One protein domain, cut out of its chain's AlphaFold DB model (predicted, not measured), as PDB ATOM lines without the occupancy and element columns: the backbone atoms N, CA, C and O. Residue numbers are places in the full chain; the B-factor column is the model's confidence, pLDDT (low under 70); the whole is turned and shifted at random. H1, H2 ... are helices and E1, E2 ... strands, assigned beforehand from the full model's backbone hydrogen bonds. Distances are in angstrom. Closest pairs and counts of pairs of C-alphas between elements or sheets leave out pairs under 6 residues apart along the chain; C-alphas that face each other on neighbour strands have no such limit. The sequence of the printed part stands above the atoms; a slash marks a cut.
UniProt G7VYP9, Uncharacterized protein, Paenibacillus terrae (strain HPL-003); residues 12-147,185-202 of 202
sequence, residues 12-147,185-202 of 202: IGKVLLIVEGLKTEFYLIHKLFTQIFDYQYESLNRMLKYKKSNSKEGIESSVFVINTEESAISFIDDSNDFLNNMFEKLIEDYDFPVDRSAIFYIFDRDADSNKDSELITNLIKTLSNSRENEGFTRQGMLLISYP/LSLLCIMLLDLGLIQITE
ATOM      1  N   ILE A  12     -18.620 -23.740  22.801       94.44
ATOM      2  CA  ILE A  12     -18.946 -22.813  21.710       94.44
ATOM      3  C   ILE A  12     -18.157 -21.500  21.795       94.44
ATOM      4  O   ILE A  12     -18.280 -20.659  20.909       94.44
ATOM      5  N   GLY A  13     -17.342 -21.323  22.839       94.81
ATOM      6  CA  GLY A  13     -16.629 -20.081  23.107       94.81
ATOM      7  C   GLY A  13     -17.586 -18.923  23.397       94.81
ATOM      8  O   GLY A  13     -18.509 -19.043  24.206       94.81
ATOM      9  N   LYS A  14     -17.349 -17.779  22.753       95.94
ATOM     10  CA  LYS A  14     -18.153 -16.563  22.902       95.94
ATOM     11  C   LYS A  14     -19.033 -16.382  21.670       95.94
ATOM     12  O   LYS A  14     -18.542 -16.452  20.545       95.94
ATOM     13  N   VAL A  15     -20.331 -16.181  21.884       97.44
ATOM     14  CA  VAL A  15     -21.312 -15.998  20.806       97.44
ATOM     15  C   VAL A  15     -22.102 -14.720  21.043       97.44
ATOM     16  O   VAL A  15     -22.653 -14.531  22.127       97.44
ATOM     17  N   LEU A  16     -22.172 -13.862  20.031       97.75
ATOM     18  CA  LEU A  16     -22.990 -12.656  20.012       97.75
ATOM     19  C   LEU A  16     -24.196 -12.874  19.100       97.75
ATOM     20  O   LEU A  16     -24.049 -13.186  17.920       97.75
ATOM     21  N   LEU A  17     -25.392 -12.694  19.651       96.38
ATOM     22  CA  LEU A  17     -26.648 -12.781  18.917       96.38
ATOM     23  C   LEU A  17     -27.270 -11.394  18.822       96.38
ATOM     24  O   LEU A  17     -27.533 -10.753  19.840       96.38
ATOM     25  N   ILE A  18     -27.514 -10.951  17.595       95.25
ATOM     26  CA  ILE A  18     -28.123  -9.666  17.269       95.25
ATOM     27  C   ILE A  18     -29.497  -9.972  16.695       95.25
ATOM     28  O   ILE A  18     -29.607 -10.567  15.624       95.25
ATOM     29  N   VAL A  19     -30.539  -9.619  17.437       92.06
ATOM     30  CA  VAL A  19     -31.917 -10.003  17.110       92.06
ATOM     31  C   VAL A  19     -32.793  -8.786  16.812       92.06
ATOM     32  O   VAL A  19     -32.435  -7.651  17.123       92.06
ATOM     33  N   GLU A  20     -33.954  -9.006  16.207       86.06
ATOM     34  CA  GLU A  20     -34.874  -7.937  15.804       86.06
ATOM     35  C   GLU A  20     -35.784  -7.472  16.963       86.06
ATOM     36  O   GLU A  20     -36.068  -6.284  17.168       86.06
ATOM     37  N   GLY A  21     -36.285  -8.429  17.733       82.69
ATOM     38  CA  GLY A  21     -37.308  -8.294  18.758       82.69
ATOM     39  C   GLY A  21     -36.761  -8.023  20.160       82.69
ATOM     40  O   GLY A  21     -35.580  -8.128  20.452       82.69
ATOM     41  N   LEU A  22     -37.662  -7.655  21.078       80.56
ATOM     42  CA  LEU A  22     -37.303  -7.163  22.424       80.56
ATOM     43  C   LEU A  22     -37.541  -8.144  23.576       80.56
ATOM     44  O   LEU A  22     -37.008  -7.953  24.669       80.56
ATOM     45  N   LYS A  23     -38.429  -9.126  23.394       82.94
ATOM     46  CA  LYS A  23     -38.923  -9.968  24.500       82.94
ATOM     47  C   LYS A  23     -38.826 -11.452  24.194       82.94
ATOM     48  O   LYS A  23     -38.161 -12.178  24.927       82.94
ATOM     49  N   THR A  24     -39.504 -11.898  23.140       79.25
ATOM     50  CA  THR A  24     -39.631 -13.327  22.845       79.25
ATOM     51  C   THR A  24     -38.283 -13.961  22.531       79.25
ATOM     52  O   THR A  24     -37.966 -15.009  23.078       79.25
ATOM     53  N   GLU A  25     -37.463 -13.307  21.712       84.88
ATOM     54  CA  GLU A  25     -36.169 -13.850  21.289       84.88
ATOM     55  C   GLU A  25     -35.189 -13.943  22.453       84.88
ATOM     56  O   GLU A  25     -34.673 -15.024  22.723       84.88
ATOM     57  N   PHE A  26     -35.044 -12.870  23.234       90.44
ATOM     58  CA  PHE A  26     -34.266 -12.873  24.476       90.44
ATOM     59  C   PHE A  26     -34.710 -14.000  25.419       90.44
ATOM     60  O   PHE A  26     -33.883 -14.712  25.982       90.44
ATOM     61  N   TYR A  27     -36.024 -14.195  25.584       88.00
ATOM     62  CA  TYR A  27     -36.556 -15.265  26.424       88.00
ATOM     63  C   TYR A  27     -36.194 -16.658  25.895       88.00
ATOM     64  O   TYR A  27     -35.696 -17.485  26.657       88.00
ATOM     65  N   LEU A  28     -36.427 -16.924  24.608       85.50
ATOM     66  CA  LEU A  28     -36.169 -18.228  23.996       85.50
ATOM     67  C   LEU A  28     -34.676 -18.564  23.973       85.50
ATOM     68  O   LEU A  28     -34.300 -19.677  24.333       85.50
ATOM     69  N   ILE A  29     -33.824 -17.597  23.630       91.75
ATOM     70  CA  ILE A  29     -32.367 -17.758  23.632       91.75
ATOM     71  C   ILE A  29     -31.870 -18.036  25.052       91.75
ATOM     72  O   ILE A  29     -31.098 -18.971  25.262       91.75
ATOM     73  N   HIS A  30     -32.364 -17.292  26.047       92.94
ATOM     74  CA  HIS A  30     -32.051 -17.558  27.448       92.94
ATOM     75  C   HIS A  30     -32.460 -18.977  27.865       92.94
ATOM     76  O   HIS A  30     -31.685 -19.686  28.505       92.94
ATOM     77  N   LYS A  31     -33.663 -19.428  27.489       89.50
ATOM     78  CA  LYS A  31     -34.121 -20.797  27.770       89.50
ATOM     79  C   LYS A  31     -33.213 -21.841  27.134       89.50
ATOM     80  O   LYS A  31     -32.794 -22.768  27.821       89.50
ATOM     81  N   LEU A  32     -32.887 -21.668  25.861       90.38
ATOM     82  CA  LEU A  32     -32.047 -22.587  25.112       90.38
ATOM     83  C   LEU A  32     -30.653 -22.689  25.736       90.38
ATOM     84  O   LEU A  32     -30.259 -23.748  26.216       90.38
ATOM     85  N   PHE A  33     -29.917 -21.585  25.790       94.00
ATOM     86  CA  PHE A  33     -28.511 -21.644  26.170       94.00
ATOM     87  C   PHE A  33     -28.293 -21.819  27.666       94.00
ATOM     88  O   PHE A  33     -27.356 -22.505  28.051       94.00
ATOM     89  N   THR A  34     -29.169 -21.285  28.519       92.81
ATOM     90  CA  THR A  34     -29.016 -21.463  29.966       92.81
ATOM     91  C   THR A  34     -29.681 -22.737  30.479       92.81
ATOM     92  O   THR A  34     -29.089 -23.432  31.290       92.81
ATOM     93  N   GLN A  35     -30.908 -23.068  30.061       89.81
ATOM     94  CA  GLN A  35     -31.634 -24.196  30.675       89.81
ATOM     95  C   GLN A  35     -31.363 -25.537  29.992       89.81
ATOM     96  O   GLN A  35     -31.443 -26.570  30.654       89.81
ATOM     97  N   ILE A  36     -31.056 -25.543  28.690       90.38
ATOM     98  CA  ILE A  36     -30.791 -26.783  27.944       90.38
ATOM     99  C   ILE A  36     -29.291 -27.094  27.908       90.38
ATOM    100  O   ILE A  36     -28.916 -28.250  28.121       90.38
ATOM    101  N   PHE A  37     -28.459 -26.076  27.663       92.50
ATOM    102  CA  PHE A  37     -27.007 -26.221  27.480       92.50
ATOM    103  C   PHE A  37     -26.152 -25.773  28.677       92.50
ATOM    104  O   PHE A  37     -24.954 -26.017  28.675       92.50
ATOM    105  N   ASP A  38     -26.749 -25.166  29.708       93.62
ATOM    106  CA  ASP A  38     -26.048 -24.680  30.909       93.62
ATOM    107  C   ASP A  38     -24.882 -23.710  30.620       93.62
ATOM    108  O   ASP A  38     -23.891 -23.680  31.342       93.62
ATOM    109  N   TYR A  39     -25.007 -22.867  29.591       95.69
ATOM    110  CA  TYR A  39     -24.047 -21.800  29.286       95.69
ATOM    111  C   TYR A  39     -24.357 -20.504  30.035       95.69
ATOM    112  O   TYR A  39     -25.495 -20.261  30.466       95.69
ATOM    113  N   GLN A  40     -23.342 -19.643  30.155       96.06
ATOM    114  CA  GLN A  40     -23.507 -18.282  30.653       96.06
ATOM    115  C   GLN A  40     -24.307 -17.465  29.635       96.06
ATOM    116  O   GLN A  40     -24.090 -17.554  28.426       96.06
ATOM    117  N   TYR A  41     -25.240 -16.660  30.134       96.62
ATOM    118  CA  TYR A  41     -26.095 -15.818  29.309       96.62
ATOM    119  C   TYR A  41     -26.026 -14.374  29.782       96.62
ATOM    120  O   TYR A  41     -26.250 -14.086  30.961       96.62
ATOM    121  N   GLU A  42     -25.790 -13.470  28.846       97.31
ATOM    122  CA  GLU A  42     -25.848 -12.030  29.048       97.31
ATOM    123  C   GLU A  42     -26.716 -11.386  27.980       97.31
ATOM    124  O   GLU A  42     -26.885 -11.910  26.879       97.31
ATOM    125  N   SER A  43     -27.325 -10.256  28.310       97.06
ATOM    126  CA  SER A  43     -28.097  -9.512  27.333       97.06
ATOM    127  C   SER A  43     -28.183  -8.040  27.664       97.06
ATOM    128  O   SER A  43     -28.388  -7.697  28.829       97.06
ATOM    129  N   LEU A  44     -28.127  -7.201  26.636       97.06
ATOM    130  CA  LEU A  44     -28.320  -5.760  26.712       97.06
ATOM    131  C   LEU A  44     -29.272  -5.357  25.592       97.06
ATOM    132  O   LEU A  44     -28.908  -5.380  24.421       97.06
ATOM    133  N   ASN A  45     -30.512  -5.027  25.942       94.31
ATOM    134  CA  ASN A  45     -31.471  -4.606  24.925       94.31
ATOM    135  C   ASN A  45     -31.315  -3.119  24.561       94.31
ATOM    136  O   ASN A  45     -30.704  -2.360  25.309       94.31
ATOM    137  N   ARG A  46     -31.940  -2.674  23.463       92.06
ATOM    138  CA  ARG A  46     -31.953  -1.268  22.995       92.06
ATOM    139  C   ARG A  46     -32.471  -0.241  24.007       92.06
ATOM    140  O   ARG A  46     -32.244   0.946  23.845       92.06
ATOM    141  N   MET A  47     -33.163  -0.680  25.065       92.12
ATOM    142  CA  MET A  47     -33.550   0.180  26.195       92.12
ATOM    143  C   MET A  47     -32.473   0.229  27.293       92.12
ATOM    144  O   MET A  47     -32.763   0.637  28.418       92.12
ATOM    145  N   LEU A  48     -31.270  -0.264  26.995       90.81
ATOM    146  CA  LEU A  48     -30.121  -0.392  27.887       90.81
ATOM    147  C   LEU A  48     -30.403  -1.212  29.154       90.81
ATOM    148  O   LEU A  48     -29.776  -1.017  30.196       90.81
ATOM    149  N   LYS A  49     -31.344  -2.165  29.088       94.38
ATOM    150  CA  LYS A  49     -31.610  -3.078  30.205       94.38
ATOM    151  C   LYS A  49     -30.692  -4.284  30.110       94.38
ATOM    152  O   LYS A  49     -30.877  -5.145  29.249       94.38
ATOM    153  N   TYR A  50     -29.744  -4.339  31.036       96.56
ATOM    154  CA  TYR A  50     -28.813  -5.446  31.173       96.56
ATOM    155  C   TYR A  50     -29.394  -6.595  32.010       96.56
ATOM    156  O   TYR A  50     -30.087  -6.376  33.008       96.56
ATOM    157  N   LYS A  51     -29.079  -7.832  31.625       95.31
ATOM    158  CA  LYS A  51     -29.355  -9.042  32.404       95.31
ATOM    159  C   LYS A  51     -28.201 -10.027  32.247       95.31
ATOM    160  O   LYS A  51     -27.797 -10.313  31.128       95.31
ATOM    161  N   LYS A  52     -27.767 -10.616  33.361       95.38
ATOM    162  CA  LYS A  52     -26.824 -11.739  33.410       95.38
ATOM    163  C   LYS A  52     -27.472 -12.950  34.058       95.38
ATOM    164  O   LYS A  52     -28.344 -12.825  34.921       95.38
ATOM    165  N   SER A  53     -27.105 -14.143  33.620       93.44
ATOM    166  CA  SER A  53     -27.590 -15.403  34.170       93.44
ATOM    167  C   SER A  53     -26.535 -16.494  34.023       93.44
ATOM    168  O   SER A  53     -25.754 -16.485  33.075       93.44
ATOM    169  N   ASN A  54     -26.568 -17.449  34.954       89.06
ATOM    170  CA  ASN A  54     -25.670 -18.602  34.996       89.06
ATOM    171  C   ASN A  54     -24.178 -18.237  35.108       89.06
ATOM    172  O   ASN A  54     -23.360 -18.648  34.296       89.06
ATOM    173  N   SER A  55     -23.837 -17.464  36.143       84.25
ATOM    174  CA  SER A  55     -22.468 -17.020  36.447       84.25
ATOM    175  C   SER A  55     -21.656 -18.056  37.244       84.25
ATOM    176  O   SER A  55     -20.920 -17.681  38.154       84.25
ATOM    177  N   LYS A  56     -21.848 -19.358  36.995       85.75
ATOM    178  CA  LYS A  56     -21.065 -20.392  37.691       85.75
ATOM    179  C   LYS A  56     -19.614 -20.333  37.207       85.75
ATOM    180  O   LYS A  56     -19.363 -20.104  36.025       85.75
ATOM    181  N   GLU A  57     -18.668 -20.573  38.107       78.00
ATOM    182  CA  GLU A  57     -17.261 -20.708  37.728       78.00
ATOM    183  C   GLU A  57     -17.048 -21.940  36.833       78.00
ATOM    184  O   GLU A  57     -17.738 -22.950  36.970       78.00
ATOM    185  N   GLY A  58     -16.092 -21.850  35.903       77.50
ATOM    186  CA  GLY A  58     -15.732 -22.944  34.992       77.50
ATOM    187  C   GLY A  58     -16.581 -23.058  33.719       77.50
ATOM    188  O   GLY A  58     -16.296 -23.915  32.887       77.50
ATOM    189  N   ILE A  59     -17.588 -22.199  33.518       79.19
ATOM    190  CA  ILE A  59     -18.333 -22.143  32.253       79.19
ATOM    191  C   ILE A  59     -17.577 -21.254  31.258       79.19
ATOM    192  O   ILE A  59     -17.634 -20.028  31.321       79.19
ATOM    193  N   GLU A  60     -16.884 -21.868  30.300       85.62
ATOM    194  CA  GLU A  60     -16.150 -21.120  29.268       85.62
ATOM    195  C   GLU A  60     -17.074 -20.553  28.176       85.62
ATOM    196  O   GLU A  60     -16.837 -19.460  27.642       85.62
ATOM    197  N   SER A  61     -18.155 -21.279  27.874       94.62
ATOM    198  CA  SER A  61     -19.129 -20.920  26.843       94.62
ATOM    199  C   SER A  61     -20.114 -19.855  27.319       94.62
ATOM    200  O   SER A  61     -20.796 -20.029  28.330       94.62
ATOM    201  N   SER A  62     -20.235 -18.759  26.567       94.94
ATOM    202  CA  SER A  62     -21.198 -17.703  26.886       94.94
ATOM    203  C   SER A  62     -21.849 -17.092  25.657       94.94
ATOM    204  O   SER A  62     -21.196 -16.853  24.642       94.94
ATOM    205  N   VAL A  63     -23.129 -16.765  25.805       97.06
ATOM    206  CA  VAL A  63     -23.941 -16.105  24.785       97.06
ATOM    207  C   VAL A  63     -24.317 -14.710  25.265       97.06
ATOM    208  O   VAL A  63     -24.861 -14.567  26.361       97.06
ATOM    209  N   PHE A  64     -24.054 -13.698  24.442       97.88
ATOM    210  CA  PHE A  64     -24.509 -12.330  24.653       97.88
ATOM    211  C   PHE A  64     -25.591 -11.996  23.626       97.88
ATOM    212  O   PHE A  64     -25.408 -12.239  22.437       97.88
ATOM    213  N   VAL A  65     -26.724 -11.453  24.071       97.50
ATOM    214  CA  VAL A  65     -27.832 -11.061  23.188       97.50
ATOM    215  C   VAL A  65     -28.038  -9.556  23.212       97.50
ATOM    216  O   VAL A  65     -28.285  -8.972  24.270       97.50
ATOM    217  N   ILE A  66     -28.002  -8.943  22.038       96.94
ATOM    218  CA  ILE A  66     -28.410  -7.559  21.816       96.94
ATOM    219  C   ILE A  66     -29.472  -7.513  20.722       96.94
ATOM    220  O   ILE A  66     -29.773  -8.519  20.081       96.94
ATOM    221  N   ASN A  67     -30.044  -6.342  20.493       94.06
ATOM    222  CA  ASN A  67     -30.954  -6.132  19.379       94.06
ATOM    223  C   ASN A  67     -30.630  -4.827  18.660       94.06
ATOM    224  O   ASN A  67     -30.040  -3.930  19.261       94.06
ATOM    225  N   THR A  68     -31.039  -4.723  17.398       92.38
ATOM    226  CA  THR A  68     -30.945  -3.475  16.630       92.38
ATOM    227  C   THR A  68     -31.802  -2.373  17.241       92.38
ATOM    228  O   THR A  68     -32.724  -2.644  18.023       92.38
ATOM    229  N   GLU A  69     -31.508  -1.126  16.873       90.94
ATOM    230  CA  GLU A  69     -32.250   0.050  17.334       90.94
ATOM    231  C   GLU A  69     -33.750  -0.100  17.064       90.94
ATOM    232  O   GLU A  69     -34.563   0.005  17.979       90.94
ATOM    233  N   GLU A  70     -34.117  -0.512  15.852       88.38
ATOM    234  CA  GLU A  70     -35.500  -0.786  15.472       88.38
ATOM    235  C   GLU A  70     -35.691  -2.227  14.999       88.38
ATOM    236  O   GLU A  70     -34.747  -2.937  14.648       88.38
ATOM    237  N   SER A  71     -36.936  -2.697  15.079       84.19
ATOM    238  CA  SER A  71     -37.335  -4.045  14.653       84.19
ATOM    239  C   SER A  71     -37.524  -4.104  13.138       84.19
ATOM    240  O   SER A  71     -38.642  -4.217  12.647       84.19
ATOM    241  N   ALA A  72     -36.419  -3.929  12.414       84.38
ATOM    242  CA  ALA A  72     -36.351  -4.059  10.966       84.38
ATOM    243  C   ALA A  72     -34.913  -4.349  10.523       84.38
ATOM    244  O   ALA A  72     -33.949  -3.860  11.117       84.38
ATOM    245  N   ILE A  73     -34.770  -5.108   9.435       86.19
ATOM    246  CA  ILE A  73     -33.463  -5.536   8.920       86.19
ATOM    247  C   ILE A  73     -32.605  -4.363   8.420       86.19
ATOM    248  O   ILE A  73     -31.381  -4.450   8.403       86.19
ATOM    249  N   SER A  74     -33.238  -3.238   8.068       86.25
ATOM    250  CA  SER A  74     -32.560  -2.003   7.657       86.25
ATOM    251  C   SER A  74     -31.634  -1.430   8.719       86.25
ATOM    252  O   SER A  74     -30.661  -0.766   8.387       86.25
ATOM    253  N   PHE A  75     -31.882  -1.734   9.992       88.38
ATOM    254  CA  PHE A  75     -31.060  -1.256  11.100       88.38
ATOM    255  C   PHE A  75     -29.822  -2.129  11.347       88.38
ATOM    256  O   PHE A  75     -29.069  -1.868  12.279       88.38
ATOM    257  N   ILE A  76     -29.583  -3.145  10.509       87.56
ATOM    258  CA  ILE A  76     -28.289  -3.839  10.447       87.56
ATOM    259  C   ILE A  76     -27.259  -3.004   9.684       87.56
ATOM    260  O   ILE A  76     -26.086  -3.027  10.050       87.56
ATOM    261  N   ASP A  77     -27.681  -2.271   8.648       77.62
ATOM    262  CA  ASP A  77     -26.786  -1.440   7.824       77.62
ATOM    263  C   ASP A  77     -26.209  -0.250   8.612       77.62
ATOM    264  O   ASP A  77     -25.229   0.360   8.203       77.62
ATOM    265  N   ASP A  78     -26.768   0.011   9.800       67.38
ATOM    266  CA  ASP A  78     -26.165   0.830  10.851       67.38
ATOM    267  C   ASP A  78     -25.779   2.242  10.397       67.38
ATOM    268  O   ASP A  78     -24.750   2.784  10.789       67.38
ATOM    269  N   SER A  79     -26.632   2.872   9.583       66.44
ATOM    270  CA  SER A  79     -26.413   4.220   9.040       66.44
ATOM    271  C   SER A  79     -26.227   5.319  10.101       66.44
ATOM    272  O   SER A  79     -25.928   6.460   9.755       66.44
ATOM    273  N   ASN A  80     -26.465   5.005  11.375       75.44
ATOM    274  CA  ASN A  80     -26.344   5.894  12.526       75.44
ATOM    275  C   ASN A  80     -25.374   5.382  13.610       75.44
ATOM    276  O   ASN A  80     -25.431   5.877  14.736       75.44
ATOM    277  N   ASP A  81     -24.515   4.409  13.293       86.19
ATOM    278  CA  ASP A  81     -23.502   3.836  14.197       86.19
ATOM    279  C   ASP A  81     -24.050   3.203  15.492       86.19
ATOM    280  O   ASP A  81     -23.304   2.965  16.444       86.19
ATOM    281  N   PHE A  82     -25.347   2.910  15.583       90.62
ATOM    282  CA  PHE A  82     -25.943   2.279  16.756       90.62
ATOM    283  C   PHE A  82     -25.288   0.933  17.113       90.62
ATOM    284  O   PHE A  82     -24.941   0.710  18.274       90.62
ATOM    285  N   LEU A  83     -25.119   0.023  16.147       91.56
ATOM    286  CA  LEU A  83     -24.508  -1.284  16.400       91.56
ATOM    287  C   LEU A  83     -23.019  -1.152  16.713       91.56
ATOM    288  O   LEU A  83     -22.551  -1.841  17.617       91.56
ATOM    289  N   ASN A  84     -22.302  -0.252  16.037       91.25
ATOM    290  CA  ASN A  84     -20.906   0.055  16.365       91.25
ATOM    291  C   ASN A  84     -20.766   0.523  17.824       91.25
ATOM    292  O   ASN A  84     -20.012  -0.075  18.588       91.25
ATOM    293  N   ASN A  85     -21.582   1.492  18.252       93.38
ATOM    294  CA  ASN A  85     -21.615   1.966  19.641       93.38
ATOM    295  C   ASN A  85     -21.974   0.844  20.630       93.38
ATOM    296  O   ASN A  85     -21.436   0.769  21.735       93.38
ATOM    297  N   MET A  86     -22.893  -0.049  20.251       94.12
ATOM    298  CA  MET A  86     -23.218  -1.219  21.063       94.12
ATOM    299  C   MET A  86     -22.025  -2.172  21.172       94.12
ATOM    300  O   MET A  86     -21.769  -2.662  22.265       94.12
ATOM    301  N   PHE A  87     -21.283  -2.426  20.094       94.06
ATOM    302  CA  PHE A  87     -20.089  -3.275  20.125       94.06
ATOM    303  C   PHE A  87     -18.989  -2.685  21.003       94.06
ATOM    304  O   PHE A  87     -18.458  -3.405  21.846       94.06
ATOM    305  N   GLU A  88     -18.712  -1.387  20.879       94.75
ATOM    306  CA  GLU A  88     -17.789  -0.675  21.769       94.75
ATOM    307  C   GLU A  88     -18.217  -0.840  23.226       94.75
ATOM    308  O   GLU A  88     -17.434  -1.279  24.064       94.75
ATOM    309  N   LYS A  89     -19.505  -0.631  23.515       95.75
ATOM    310  CA  LYS A  89     -20.053  -0.815  24.857       95.75
ATOM    311  C   LYS A  89     -19.879  -2.243  25.376       95.75
ATOM    312  O   LYS A  89     -19.565  -2.434  26.547       95.75
ATOM    313  N   LEU A  90     -20.095  -3.256  24.535       95.94
ATOM    314  CA  LEU A  90     -19.883  -4.660  24.900       95.94
ATOM    315  C   LEU A  90     -18.421  -4.942  25.265       95.94
ATOM    316  O   LEU A  90     -18.175  -5.674  26.224       95.94
ATOM    317  N   ILE A  91     -17.476  -4.354  24.532       95.38
ATOM    318  CA  ILE A  91     -16.041  -4.506  24.780       95.38
ATOM    319  C   ILE A  91     -15.640  -3.774  26.066       95.38
ATOM    320  O   ILE A  91     -15.035  -4.378  26.947       95.38
ATOM    321  N   GLU A  92     -15.988  -2.493  26.188       96.56
ATOM    322  CA  GLU A  92     -15.499  -1.614  27.255       96.56
ATOM    323  C   GLU A  92     -16.195  -1.852  28.600       96.56
ATOM    324  O   GLU A  92     -15.529  -1.949  29.633       96.56
ATOM    325  N   ASP A  93     -17.525  -1.977  28.602       96.31
ATOM    326  CA  ASP A  93     -18.311  -2.020  29.842       96.31
ATOM    327  C   ASP A  93     -18.592  -3.447  30.326       96.31
ATOM    328  O   ASP A  93     -18.851  -3.662  31.514       96.31
ATOM    329  N   TYR A  94     -18.596  -4.423  29.411       94.62
ATOM    330  CA  TYR A  94     -19.002  -5.803  29.702       94.62
ATOM    331  C   TYR A  94     -17.898  -6.841  29.471       94.62
ATOM    332  O   TYR A  94     -18.148  -8.025  29.703       94.62
ATOM    333  N   ASP A  95     -16.699  -6.419  29.050       93.44
ATOM    334  CA  ASP A  95     -15.546  -7.292  28.768       93.44
ATOM    335  C   ASP A  95     -15.895  -8.442  27.798       93.44
ATOM    336  O   ASP A  95     -15.397  -9.569  27.889       93.44
ATOM    337  N   PHE A  96     -16.819  -8.186  26.867       94.62
ATOM    338  CA  PHE A  96     -17.235  -9.165  25.874       94.62
ATOM    339  C   PHE A  96     -16.382  -9.015  24.604       94.62
ATOM    340  O   PHE A  96     -16.419  -7.968  23.954       94.62
ATOM    341  N   PRO A  97     -15.622 -10.048  24.191       93.81
ATOM    342  CA  PRO A  97     -14.657  -9.928  23.105       93.81
ATOM    343  C   PRO A  97     -15.341 -10.069  21.737       93.81
ATOM    344  O   PRO A  97     -15.264 -11.136  21.121       93.81
ATOM    345  N   VAL A  98     -16.011  -9.011  21.271       92.69
ATOM    346  CA  VAL A  98     -16.794  -9.002  20.018       92.69
ATOM    347  C   VAL A  98     -15.992  -9.579  18.845       92.69
ATOM    348  O   VAL A  98     -16.428 -10.567  18.265       92.69
ATOM    349  N   ASP A  99     -14.771  -9.093  18.604       89.25
ATOM    350  CA  ASP A  99     -13.929  -9.498  17.460       89.25
ATOM    351  C   ASP A  99     -13.532 -10.986  17.450       89.25
ATOM    352  O   ASP A  99     -13.166 -11.550  16.419       89.25
ATOM    353  N   ARG A 100     -13.568 -11.643  18.618       90.81
ATOM    354  CA  ARG A 100     -13.215 -13.066  18.786       90.81
ATOM    355  C   ARG A 100     -14.441 -13.955  18.981       90.81
ATOM    356  O   ARG A 100     -14.296 -15.133  19.316       90.81
ATOM    357  N   SER A 101     -15.634 -13.394  18.830       94.25
ATOM    358  CA  SER A 101     -16.896 -14.093  19.042       94.25
ATOM    359  C   SER A 101     -17.494 -14.551  17.719       94.25
ATOM    360  O   SER A 101     -17.302 -13.921  16.686       94.25
ATOM    361  N   ALA A 102     -18.263 -15.641  17.743       94.94
ATOM    362  CA  ALA A 102     -19.142 -15.943  16.620       94.94
ATOM    363  C   ALA A 102     -20.346 -14.991  16.662       94.94
ATOM    364  O   ALA A 102     -21.025 -14.919  17.689       94.94
ATOM    365  N   ILE A 103     -20.616 -14.271  15.577       95.88
ATOM    366  CA  ILE A 103     -21.686 -13.274  15.491       95.88
ATOM    367  C   ILE A 103     -22.795 -13.789  14.572       95.88
ATOM    368  O   ILE A 103     -22.541 -14.193  13.435       95.88
ATOM    369  N   PHE A 104     -24.037 -13.740  15.050       94.62
ATOM    370  CA  PHE A 104     -25.219 -14.070  14.256       94.62
ATOM    371  C   PHE A 104     -26.242 -12.940  14.304       94.62
ATOM    372  O   PHE A 104     -26.640 -12.498  15.382       94.62
ATOM    373  N   TYR A 105     -26.717 -12.538  13.130       92.88
ATOM    374  CA  TYR A 105     -27.853 -11.641  12.956       92.88
ATOM    375  C   TYR A 105     -29.088 -12.500  12.688       92.88
ATOM    376  O   TYR A 105     -29.141 -13.189  11.674       92.88
ATOM    377  N   ILE A 106     -30.062 -12.500  13.595       89.88
ATOM    378  CA  ILE A 106     -31.250 -13.360  13.513       89.88
ATOM    379  C   ILE A 106     -32.479 -12.482  13.295       89.88
ATOM    380  O   ILE A 106     -32.907 -11.776  14.207       89.88
ATOM    381  N   PHE A 107     -33.024 -12.528  12.080       85.75
ATOM    382  CA  PHE A 107     -34.109 -11.648  11.643       85.75
ATOM    383  C   PHE A 107     -35.228 -12.431  10.966       85.75
ATOM    384  O   PHE A 107     -34.987 -13.418  10.264       85.75
ATOM    385  N   ASP A 108     -36.466 -11.966  11.137       74.06
ATOM    386  CA  ASP A 108     -37.604 -12.535  10.428       74.06
ATOM    387  C   ASP A 108     -37.837 -11.772   9.115       74.06
ATOM    388  O   ASP A 108     -37.878 -10.543   9.089       74.06
ATOM    389  N   ARG A 109     -38.021 -12.461   7.979       66.75
ATOM    390  CA  ARG A 109     -38.341 -11.775   6.712       66.75
ATOM    391  C   ARG A 109     -39.790 -11.318   6.703       66.75
ATOM    392  O   ARG A 109     -40.651 -11.978   6.120       66.75
ATOM    393  N   ASP A 110     -40.132 -10.264   7.429       66.19
ATOM    394  CA  ASP A 110     -41.475  -9.698   7.356       66.19
ATOM    395  C   ASP A 110     -41.698  -9.030   5.994       66.19
ATOM    396  O   ASP A 110     -40.932  -8.170   5.567       66.19
ATOM    397  N   ALA A 111     -42.740  -9.472   5.287       58.53
ATOM    398  CA  ALA A 111     -43.094  -8.945   3.975       58.53
ATOM    399  C   ALA A 111     -43.561  -7.483   4.056       58.53
ATOM    400  O   ALA A 111     -43.533  -6.782   3.042       58.53
ATOM    401  N   ASP A 112     -43.970  -7.025   5.243       63.53
ATOM    402  CA  ASP A 112     -44.477  -5.674   5.450       63.53
ATOM    403  C   ASP A 112     -43.382  -4.658   5.810       63.53
ATOM    404  O   ASP A 112     -43.449  -3.530   5.306       63.53
ATOM    405  N   SER A 113     -42.362  -5.049   6.585       62.19
ATOM    406  CA  SER A 113     -41.266  -4.163   7.022       62.19
ATOM    407  C   SER A 113     -39.943  -4.363   6.269       62.19
ATOM    408  O   SER A 113     -39.219  -3.392   6.057       62.19
ATOM    409  N   ASN A 114     -39.640  -5.570   5.776       69.50
ATOM    410  CA  ASN A 114     -38.351  -5.907   5.158       69.50
ATOM    411  C   ASN A 114     -38.483  -6.023   3.625       69.50
ATOM    412  O   ASN A 114     -38.378  -7.105   3.042       69.50
ATOM    413  N   LYS A 115     -38.760  -4.884   2.970       72.81
ATOM    414  CA  LYS A 115     -39.079  -4.798   1.526       72.81
ATOM    415  C   LYS A 115     -37.888  -4.494   0.615       72.81
ATOM    416  O   LYS A 115     -37.986  -4.734  -0.587       72.81
ATOM    417  N   ASP A 116     -36.793  -3.976   1.162       82.81
ATOM    418  CA  ASP A 116     -35.616  -3.602   0.378       82.81
ATOM    419  C   ASP A 116     -34.808  -4.843  -0.025       82.81
ATOM    420  O   ASP A 116     -33.976  -5.362   0.721       82.81
ATOM    421  N   SER A 117     -35.084  -5.356  -1.223       80.88
ATOM    422  CA  SER A 117     -34.422  -6.550  -1.740       80.88
ATOM    423  C   SER A 117     -32.936  -6.348  -2.029       80.88
ATOM    424  O   SER A 117     -32.186  -7.323  -1.972       80.88
ATOM    425  N   GLU A 118     -32.510  -5.128  -2.366       85.06
ATOM    426  CA  GLU A 118     -31.109  -4.844  -2.686       85.06
ATOM    427  C   GLU A 118     -30.275  -4.857  -1.410       85.06
ATOM    428  O   GLU A 118     -29.291  -5.597  -1.334       85.06
ATOM    429  N   LEU A 119     -30.746  -4.159  -0.374       86.81
ATOM    430  CA  LEU A 119     -30.146  -4.210   0.952       86.81
ATOM    431  C   LEU A 119     -30.050  -5.651   1.463       86.81
ATOM    432  O   LEU A 119     -28.972  -6.100   1.846       86.81
ATOM    433  N   ILE A 120     -31.158  -6.402   1.446       84.06
ATOM    434  CA  ILE A 120     -31.181  -7.786   1.943       84.06
ATOM    435  C   ILE A 120     -30.180  -8.655   1.175       84.06
ATOM    436  O   ILE A 120     -29.464  -9.457   1.772       84.06
ATOM    437  N   THR A 121     -30.099  -8.486  -0.145       83.69
ATOM    438  CA  THR A 121     -29.140  -9.220  -0.980       83.69
ATOM    439  C   THR A 121     -27.702  -8.878  -0.611       83.69
ATOM    440  O   THR A 121     -26.864  -9.776  -0.536       83.69
ATOM    441  N   ASN A 122     -27.411  -7.599  -0.374       86.19
ATOM    442  CA  ASN A 122     -26.085  -7.154   0.034       86.19
ATOM    443  C   ASN A 122     -25.719  -7.722   1.408       86.19
ATOM    444  O   ASN A 122     -24.651  -8.310   1.537       86.19
ATOM    445  N   LEU A 123     -26.630  -7.660   2.381       87.62
ATOM    446  CA  LEU A 123     -26.415  -8.221   3.714       87.62
ATOM    447  C   LEU A 123     -26.194  -9.740   3.688       87.62
ATOM    448  O   LEU A 123     -25.312 -10.230   4.378       87.62
ATOM    449  N   ILE A 124     -26.939 -10.500   2.877       84.25
ATOM    450  CA  ILE A 124     -26.726 -11.955   2.736       84.25
ATOM    451  C   ILE A 124     -25.331 -12.258   2.171       84.25
ATOM    452  O   ILE A 124     -24.703 -13.240   2.565       84.25
ATOM    453  N   LYS A 125     -24.847 -11.435   1.234       83.25
ATOM    454  CA  LYS A 125     -23.521 -11.612   0.632       83.25
ATOM    455  C   LYS A 125     -22.397 -11.252   1.600       83.25
ATOM    456  O   LYS A 125     -21.385 -11.942   1.609       83.25
ATOM    457  N   THR A 126     -22.552 -10.175   2.367       85.56
ATOM    458  CA  THR A 126     -21.499  -9.673   3.261       85.56
ATOM    459  C   THR A 126     -21.475 -10.400   4.600       85.56
ATOM    460  O   THR A 126     -20.396 -10.658   5.118       85.56
ATOM    461  N   LEU A 127     -22.636 -10.775   5.141       89.06
ATOM    462  CA  LEU A 127     -22.783 -11.473   6.418       89.06
ATOM    463  C   LEU A 127     -22.988 -12.975   6.186       89.06
ATOM    464  O   LEU A 127     -24.057 -13.529   6.453       89.06
ATOM    465  N   SER A 128     -21.970 -13.636   5.640       87.75
ATOM    466  CA  SER A 128     -22.070 -15.026   5.170       87.75
ATOM    467  C   SER A 128     -21.500 -16.064   6.145       87.75
ATOM    468  O   SER A 128     -21.847 -17.242   6.061       87.75
ATOM    469  N   ASN A 129     -20.654 -15.641   7.087       88.44
ATOM    470  CA  ASN A 129     -19.916 -16.514   7.991       88.44
ATOM    471  C   ASN A 129     -19.902 -15.952   9.416       88.44
ATOM    472  O   ASN A 129     -19.647 -14.771   9.642       88.44
ATOM    473  N   SER A 130     -20.145 -16.820  10.397       89.50
ATOM    474  CA  SER A 130     -20.304 -16.416  11.795       89.50
ATOM    475  C   SER A 130     -19.011 -15.901  12.435       89.50
ATOM    476  O   SER A 130     -19.081 -15.211  13.446       89.50
ATOM    477  N   ARG A 131     -17.837 -16.210  11.871       86.56
ATOM    478  CA  ARG A 131     -16.521 -15.872  12.433       86.56
ATOM    479  C   ARG A 131     -15.682 -14.969  11.549       86.56
ATOM    480  O   ARG A 131     -14.972 -14.136  12.085       86.56
ATOM    481  N   GLU A 132     -15.701 -15.123  10.235       84.38
ATOM    482  CA  GLU A 132     -14.852 -14.303   9.367       84.38
ATOM    483  C   GLU A 132     -15.458 -14.189   7.973       84.38
ATOM    484  O   GLU A 132     -15.740 -15.201   7.335       84.38
ATOM    485  N   ASN A 133     -15.653 -12.954   7.513       78.56
ATOM    486  CA  ASN A 133     -16.111 -12.637   6.162       78.56
ATOM    487  C   ASN A 133     -14.947 -12.042   5.352       78.56
ATOM    488  O   ASN A 133     -14.003 -11.496   5.920       78.56
ATOM    489  N   GLU A 134     -15.002 -12.148   4.025       72.75
ATOM    490  CA  GLU A 134     -13.917 -11.684   3.154       72.75
ATOM    491  C   GLU A 134     -13.770 -10.147   3.139       72.75
ATOM    492  O   GLU A 134     -14.729  -9.410   2.921       72.75
ATOM    493  N   GLY A 135     -12.533  -9.655   3.267       69.69
ATOM    494  CA  GLY A 135     -12.198  -8.232   3.134       69.69
ATOM    495  C   GLY A 135     -12.379  -7.420   4.423       69.69
ATOM    496  O   GLY A 135     -12.267  -7.944   5.522       69.69
ATOM    497  N   PHE A 136     -12.630  -6.113   4.288       64.75
ATOM    498  CA  PHE A 136     -12.880  -5.195   5.416       64.75
ATOM    499  C   PHE A 136     -14.366  -5.139   5.816       64.75
ATOM    500  O   PHE A 136     -14.839  -4.137   6.349       64.75
ATOM    501  N   THR A 137     -15.138  -6.177   5.485       66.94
ATOM    502  CA  THR A 137     -16.573  -6.225   5.776       66.94
ATOM    503  C   THR A 137     -16.837  -6.644   7.216       66.94
ATOM    504  O   THR A 137     -16.057  -7.379   7.818       66.94
ATOM    505  N   ARG A 138     -17.982  -6.217   7.747       75.19
ATOM    506  CA  ARG A 138     -18.457  -6.566   9.088       75.19
ATOM    507  C   ARG A 138     -18.502  -8.091   9.298       75.19
ATOM    508  O   ARG A 138     -18.934  -8.843   8.422       75.19
ATOM    509  N   GLN A 139     -18.052  -8.540  10.469       85.94
ATOM    510  CA  GLN A 139     -18.076  -9.945  10.887       85.94
ATOM    511  C   GLN A 139     -19.511 -10.408  11.182       85.94
ATOM    512  O   GLN A 139     -20.324  -9.645  11.701       85.94
ATOM    513  N   GLY A 140     -19.802 -11.679  10.900       90.50
ATOM    514  CA  GLY A 140     -21.023 -12.354  11.331       90.50
ATOM    515  C   GLY A 140     -21.852 -12.939  10.194       90.50
ATOM    516  O   GLY A 140     -21.644 -12.639   9.020       90.50
ATOM    517  N   MET A 141     -22.801 -13.796  10.566       91.31
ATOM    518  CA  MET A 141     -23.697 -14.488   9.643       91.31
ATOM    519  C   MET A 141     -25.126 -13.984   9.798       91.31
ATOM    520  O   MET A 141     -25.665 -13.965  10.906       91.31
ATOM    521  N   LEU A 142     -25.765 -13.632   8.688       89.50
ATOM    522  CA  LEU A 142     -27.170 -13.266   8.652       89.50
ATOM    523  C   LEU A 142     -28.047 -14.501   8.418       89.50
ATOM    524  O   LEU A 142     -27.980 -15.165   7.385       89.50
ATOM    525  N   LEU A 143     -28.903 -14.786   9.396       85.31
ATOM    526  CA  LEU A 143     -29.915 -15.832   9.373       85.31
ATOM    527  C   LEU A 143     -31.297 -15.186   9.235       85.31
ATOM    528  O   LEU A 143     -31.768 -14.499  10.142       85.31
ATOM    529  N   ILE A 144     -31.947 -15.431   8.097       78.06
ATOM    530  CA  ILE A 144     -33.258 -14.864   7.758       78.06
ATOM    531  C   ILE A 144     -34.274 -15.990   7.591       78.06
ATOM    532  O   ILE A 144     -34.038 -16.915   6.807       78.06
ATOM    533  N   SER A 145     -35.425 -15.913   8.266       70.94
ATOM    534  CA  SER A 145     -36.494 -16.898   8.047       70.94
ATOM    535  C   SER A 145     -37.190 -16.698   6.703       70.94
ATOM    536  O   SER A 145     -37.610 -15.597   6.351       70.94
ATOM    537  N   TYR A 146     -37.315 -17.788   5.945       61.88
ATOM    538  CA  TYR A 146     -38.073 -17.886   4.696       61.88
ATOM    539  C   TYR A 146     -39.310 -18.767   4.898       61.88
ATOM    540  O   TYR A 146     -39.185 -19.727   5.640       61.88
ATOM    541  N   PRO A 147     -40.398 -18.590   4.120       57.41
ATOM    542  CA  PRO A 147     -41.665 -19.349   4.189       57.41
ATOM    543  C   PRO A 147     -41.608 -20.875   4.434       57.41
ATOM    544  O   PRO A 147     -42.572 -21.476   4.919       57.41
ATOM    545  N   LEU A 185     -37.306 -20.700  16.200       65.62
ATOM    546  CA  LEU A 185     -36.781 -22.036  16.467       65.62
ATOM    547  C   LEU A 185     -35.959 -22.616  15.307       65.62
ATOM    548  O   LEU A 185     -34.949 -23.269  15.536       65.62
ATOM    549  N   SER A 186     -36.364 -22.356  14.070       67.19
ATOM    550  CA  SER A 186     -35.674 -22.883  12.888       67.19
ATOM    551  C   SER A 186     -34.323 -22.203  12.621       67.19
ATOM    552  O   SER A 186     -33.345 -22.880  12.308       67.19
ATOM    553  N   LEU A 187     -34.242 -20.880  12.806       73.06
ATOM    554  CA  LEU A 187     -32.999 -20.118  12.696       73.06
ATOM    555  C   LEU A 187     -32.043 -20.531  13.811       73.06
ATOM    556  O   LEU A 187     -30.849 -20.712  13.573       73.06
ATOM    557  N   LEU A 188     -32.592 -20.795  15.004       78.69
ATOM    558  CA  LEU A 188     -31.830 -21.400  16.087       78.69
ATOM    559  C   LEU A 188     -31.283 -22.771  15.671       78.69
ATOM    560  O   LEU A 188     -30.121 -23.027  15.937       78.69
ATOM    561  N   CYS A 189     -32.030 -23.633  14.973       79.38
ATOM    562  CA  CYS A 189     -31.498 -24.922  14.512       79.38
ATOM    563  C   CYS A 189     -30.278 -24.782  13.587       79.38
ATOM    564  O   CYS A 189     -29.314 -25.524  13.763       79.38
ATOM    565  N   ILE A 190     -30.286 -23.832  12.644       79.75
ATOM    566  CA  ILE A 190     -29.135 -23.578  11.755       79.75
ATOM    567  C   ILE A 190     -27.925 -23.117  12.574       79.75
ATOM    568  O   ILE A 190     -26.838 -23.670  12.437       79.75
ATOM    569  N   MET A 191     -28.131 -22.168  13.487       86.31
ATOM    570  CA  MET A 191     -27.091 -21.708  14.408       86.31
ATOM    571  C   MET A 191     -26.563 -22.854  15.291       86.31
ATOM    572  O   MET A 191     -25.360 -22.980  15.497       86.31
ATOM    573  N   LEU A 192     -27.436 -23.727  15.800       88.25
ATOM    574  CA  LEU A 192     -27.041 -24.884  16.608       88.25
ATOM    575  C   LEU A 192     -26.222 -25.900  15.793       88.25
ATOM    576  O   LEU A 192     -25.328 -26.530  16.357       88.25
ATOM    577  N   LEU A 193     -26.498 -26.060  14.496       86.19
ATOM    578  CA  LEU A 193     -25.681 -26.874  13.589       86.19
ATOM    579  C   LEU A 193     -24.307 -26.231  13.347       86.19
ATOM    580  O   LEU A 193     -23.302 -26.925  13.484       86.19
ATOM    581  N   ASP A 194     -24.249 -24.921  13.076       88.38
ATOM    582  CA  ASP A 194     -22.986 -24.180  12.877       88.38
ATOM    583  C   ASP A 194     -22.082 -24.240  14.120       88.38
ATOM    584  O   ASP A 194     -20.879 -24.498  14.043       88.38
ATOM    585  N   LEU A 195     -22.679 -24.102  15.305       90.62
ATOM    586  CA  LEU A 195     -21.979 -24.235  16.584       90.62
ATOM    587  C   LEU A 195     -21.631 -25.696  16.937       90.62
ATOM    588  O   LEU A 195     -20.891 -25.950  17.892       90.62
ATOM    589  N   GLY A 196     -22.152 -26.675  16.190       89.44
ATOM    590  CA  GLY A 196     -21.980 -28.104  16.452       89.44
ATOM    591  C   GLY A 196     -22.701 -28.603  17.711       89.44
ATOM    592  O   GLY A 196     -22.347 -29.658  18.246       89.44
ATOM    593  N   LEU A 197     -23.692 -27.852  18.196       89.50
ATOM    594  CA  LEU A 197     -24.571 -28.215  19.315       89.50
ATOM    595  C   LEU A 197     -25.584 -29.286  18.922       89.50
ATOM    596  O   LEU A 197     -26.014 -30.073  19.766       89.50
ATOM    597  N   ILE A 198     -25.933 -29.329  17.638       88.75
ATOM    598  CA  ILE A 198     -26.700 -30.405  17.026       88.75
ATOM    599  C   ILE A 198     -25.856 -31.034  15.916       88.75
ATOM    600  O   ILE A 198     -25.127 -30.342  15.209       88.75
ATOM    601  N   GLN A 199     -25.947 -32.354  15.771       85.88
ATOM    602  CA  GLN A 199     -25.368 -33.112  14.663       85.88
ATOM    603  C   GLN A 199     -26.414 -34.063  14.085       85.88
ATOM    604  O   GLN A 199     -27.211 -34.643  14.825       85.88
ATOM    605  N   ILE A 200     -26.385 -34.226  12.764       80.44
ATOM    606  CA  ILE A 200     -27.235 -35.163  12.027       80.44
ATOM    607  C   ILE A 200     -26.344 -36.321  11.574       80.44
ATOM    608  O   ILE A 200     -25.342 -36.093  10.901       80.44
ATOM    609  N   THR A 201     -26.689 -37.547  11.964       79.94
ATOM    610  CA  THR A 201     -25.964 -38.774  11.587       79.94
ATOM    611  C   THR A 201     -26.900 -39.746  10.873       79.94
ATOM    612  O   THR A 201     -28.072 -39.845  11.247       79.94
ATOM    613  N   GLU A 202     -26.396 -40.453   9.859       70.31
ATOM    614  CA  GLU A 202     -27.154 -41.446   9.070       70.31
ATOM    615  C   GLU A 202     -27.377 -42.788   9.780       70.31
ATOM    616  O   GLU A 202     -26.484 -43.229  10.537       70.31
TER     617      GLU A 202
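This is residues 12 to 147 and 185 to 202 of the 202 residues of an uncharacterized protein of Paenibacillus terrae (strain HPL-003) (UniProt G7VYP9). A twisted six-stranded sheet is the middle of three layers, with H1 and H5 over one face and H3 and H4 over the other. The short H2 grazes the sheet, and E7 leads away from the body beyond H5. There are 154 residues printed, with five named helices and seven named strands in the order E1 H1 E2 E3 E4 H2 H3 E5 H4 E6 H5 E7. The sheet runs E3 E2 E4 E1 E5 E6 and is mixed, with E3 antiparallel to E2 and the other neighbours parallel. The class is mixed, helices and strands; the whole is compact, with a radius of gyration of the C-alphas of 15.0 A and spans of 45 by 45 by 32 A.

Start at inner strand E1, residues 14 to 19, parallel to E5, residues 102 to 108; N 16 and O 102 are 2.8 A apart, within hydrogen-bond range. On the other side of E1 look for E4, residues 62 to 67, parallel, with N 17 and O 64 at 2.8 A. Next comes E2, residues 40 to 44, parallel to E4, with N 65 and O 42 at 2.8 A. E2 forms a hairpin with edge strand E3, residues 50 to 53, with N 53 and O 41 at 2.8 A. At the other edge E6, residues 140 to 145, is parallel to E5, with N 143 and O 105 at 2.8 A. H1, residues 24 to 36, is over E4 at a height over the sheet of 8.8 A; the C-alphas of Phe 26 and Val 65 are their closest, 6.8 A. H5, residues 185 to 194, is on the same face, over E6, at a height of 9.5 A. H3, residues 82 to 94, is on the opposite face, over E2 and E4, at 10.3 A. H4, residues 117 to 126, shares that face, over E6; E5, H4 and E6 form a strand-helix-strand unit, two parallel neighbour strands with a helix between, its crossover right-handed. In H1, H3, H4 and H5 every O i to N i+4 pair is within hydrogen-bond range; H2, residues 73 to 76, is too short for one, but its one O i to N i+3 pair is within range.

Find C-alpha 14 at (-18.153, -16.563, 22.902), where E1 begins. E5, the longest strand, runs 19.8 A from C-alpha 102 at (-19.142, -15.943, 16.620). H1 measures 16.9 A and H3 16.8 A. E7, residues 198 to 201, pairs with no named strand and ends at C-alpha 201, (-25.964, -38.774, 11.587).

The C-alphas of Asn 80 and Glu 202 are the farthest apart, 47.5 A. Residues 148 to 184 are not printed; C-alphas 147 and 185 are 13.5 A apart across this cut. The link from H4 to E6 is long, with 13 residues. Mean pLDDT of the printed part is 86.4; residues 109 to 114 are among the 15 under 70.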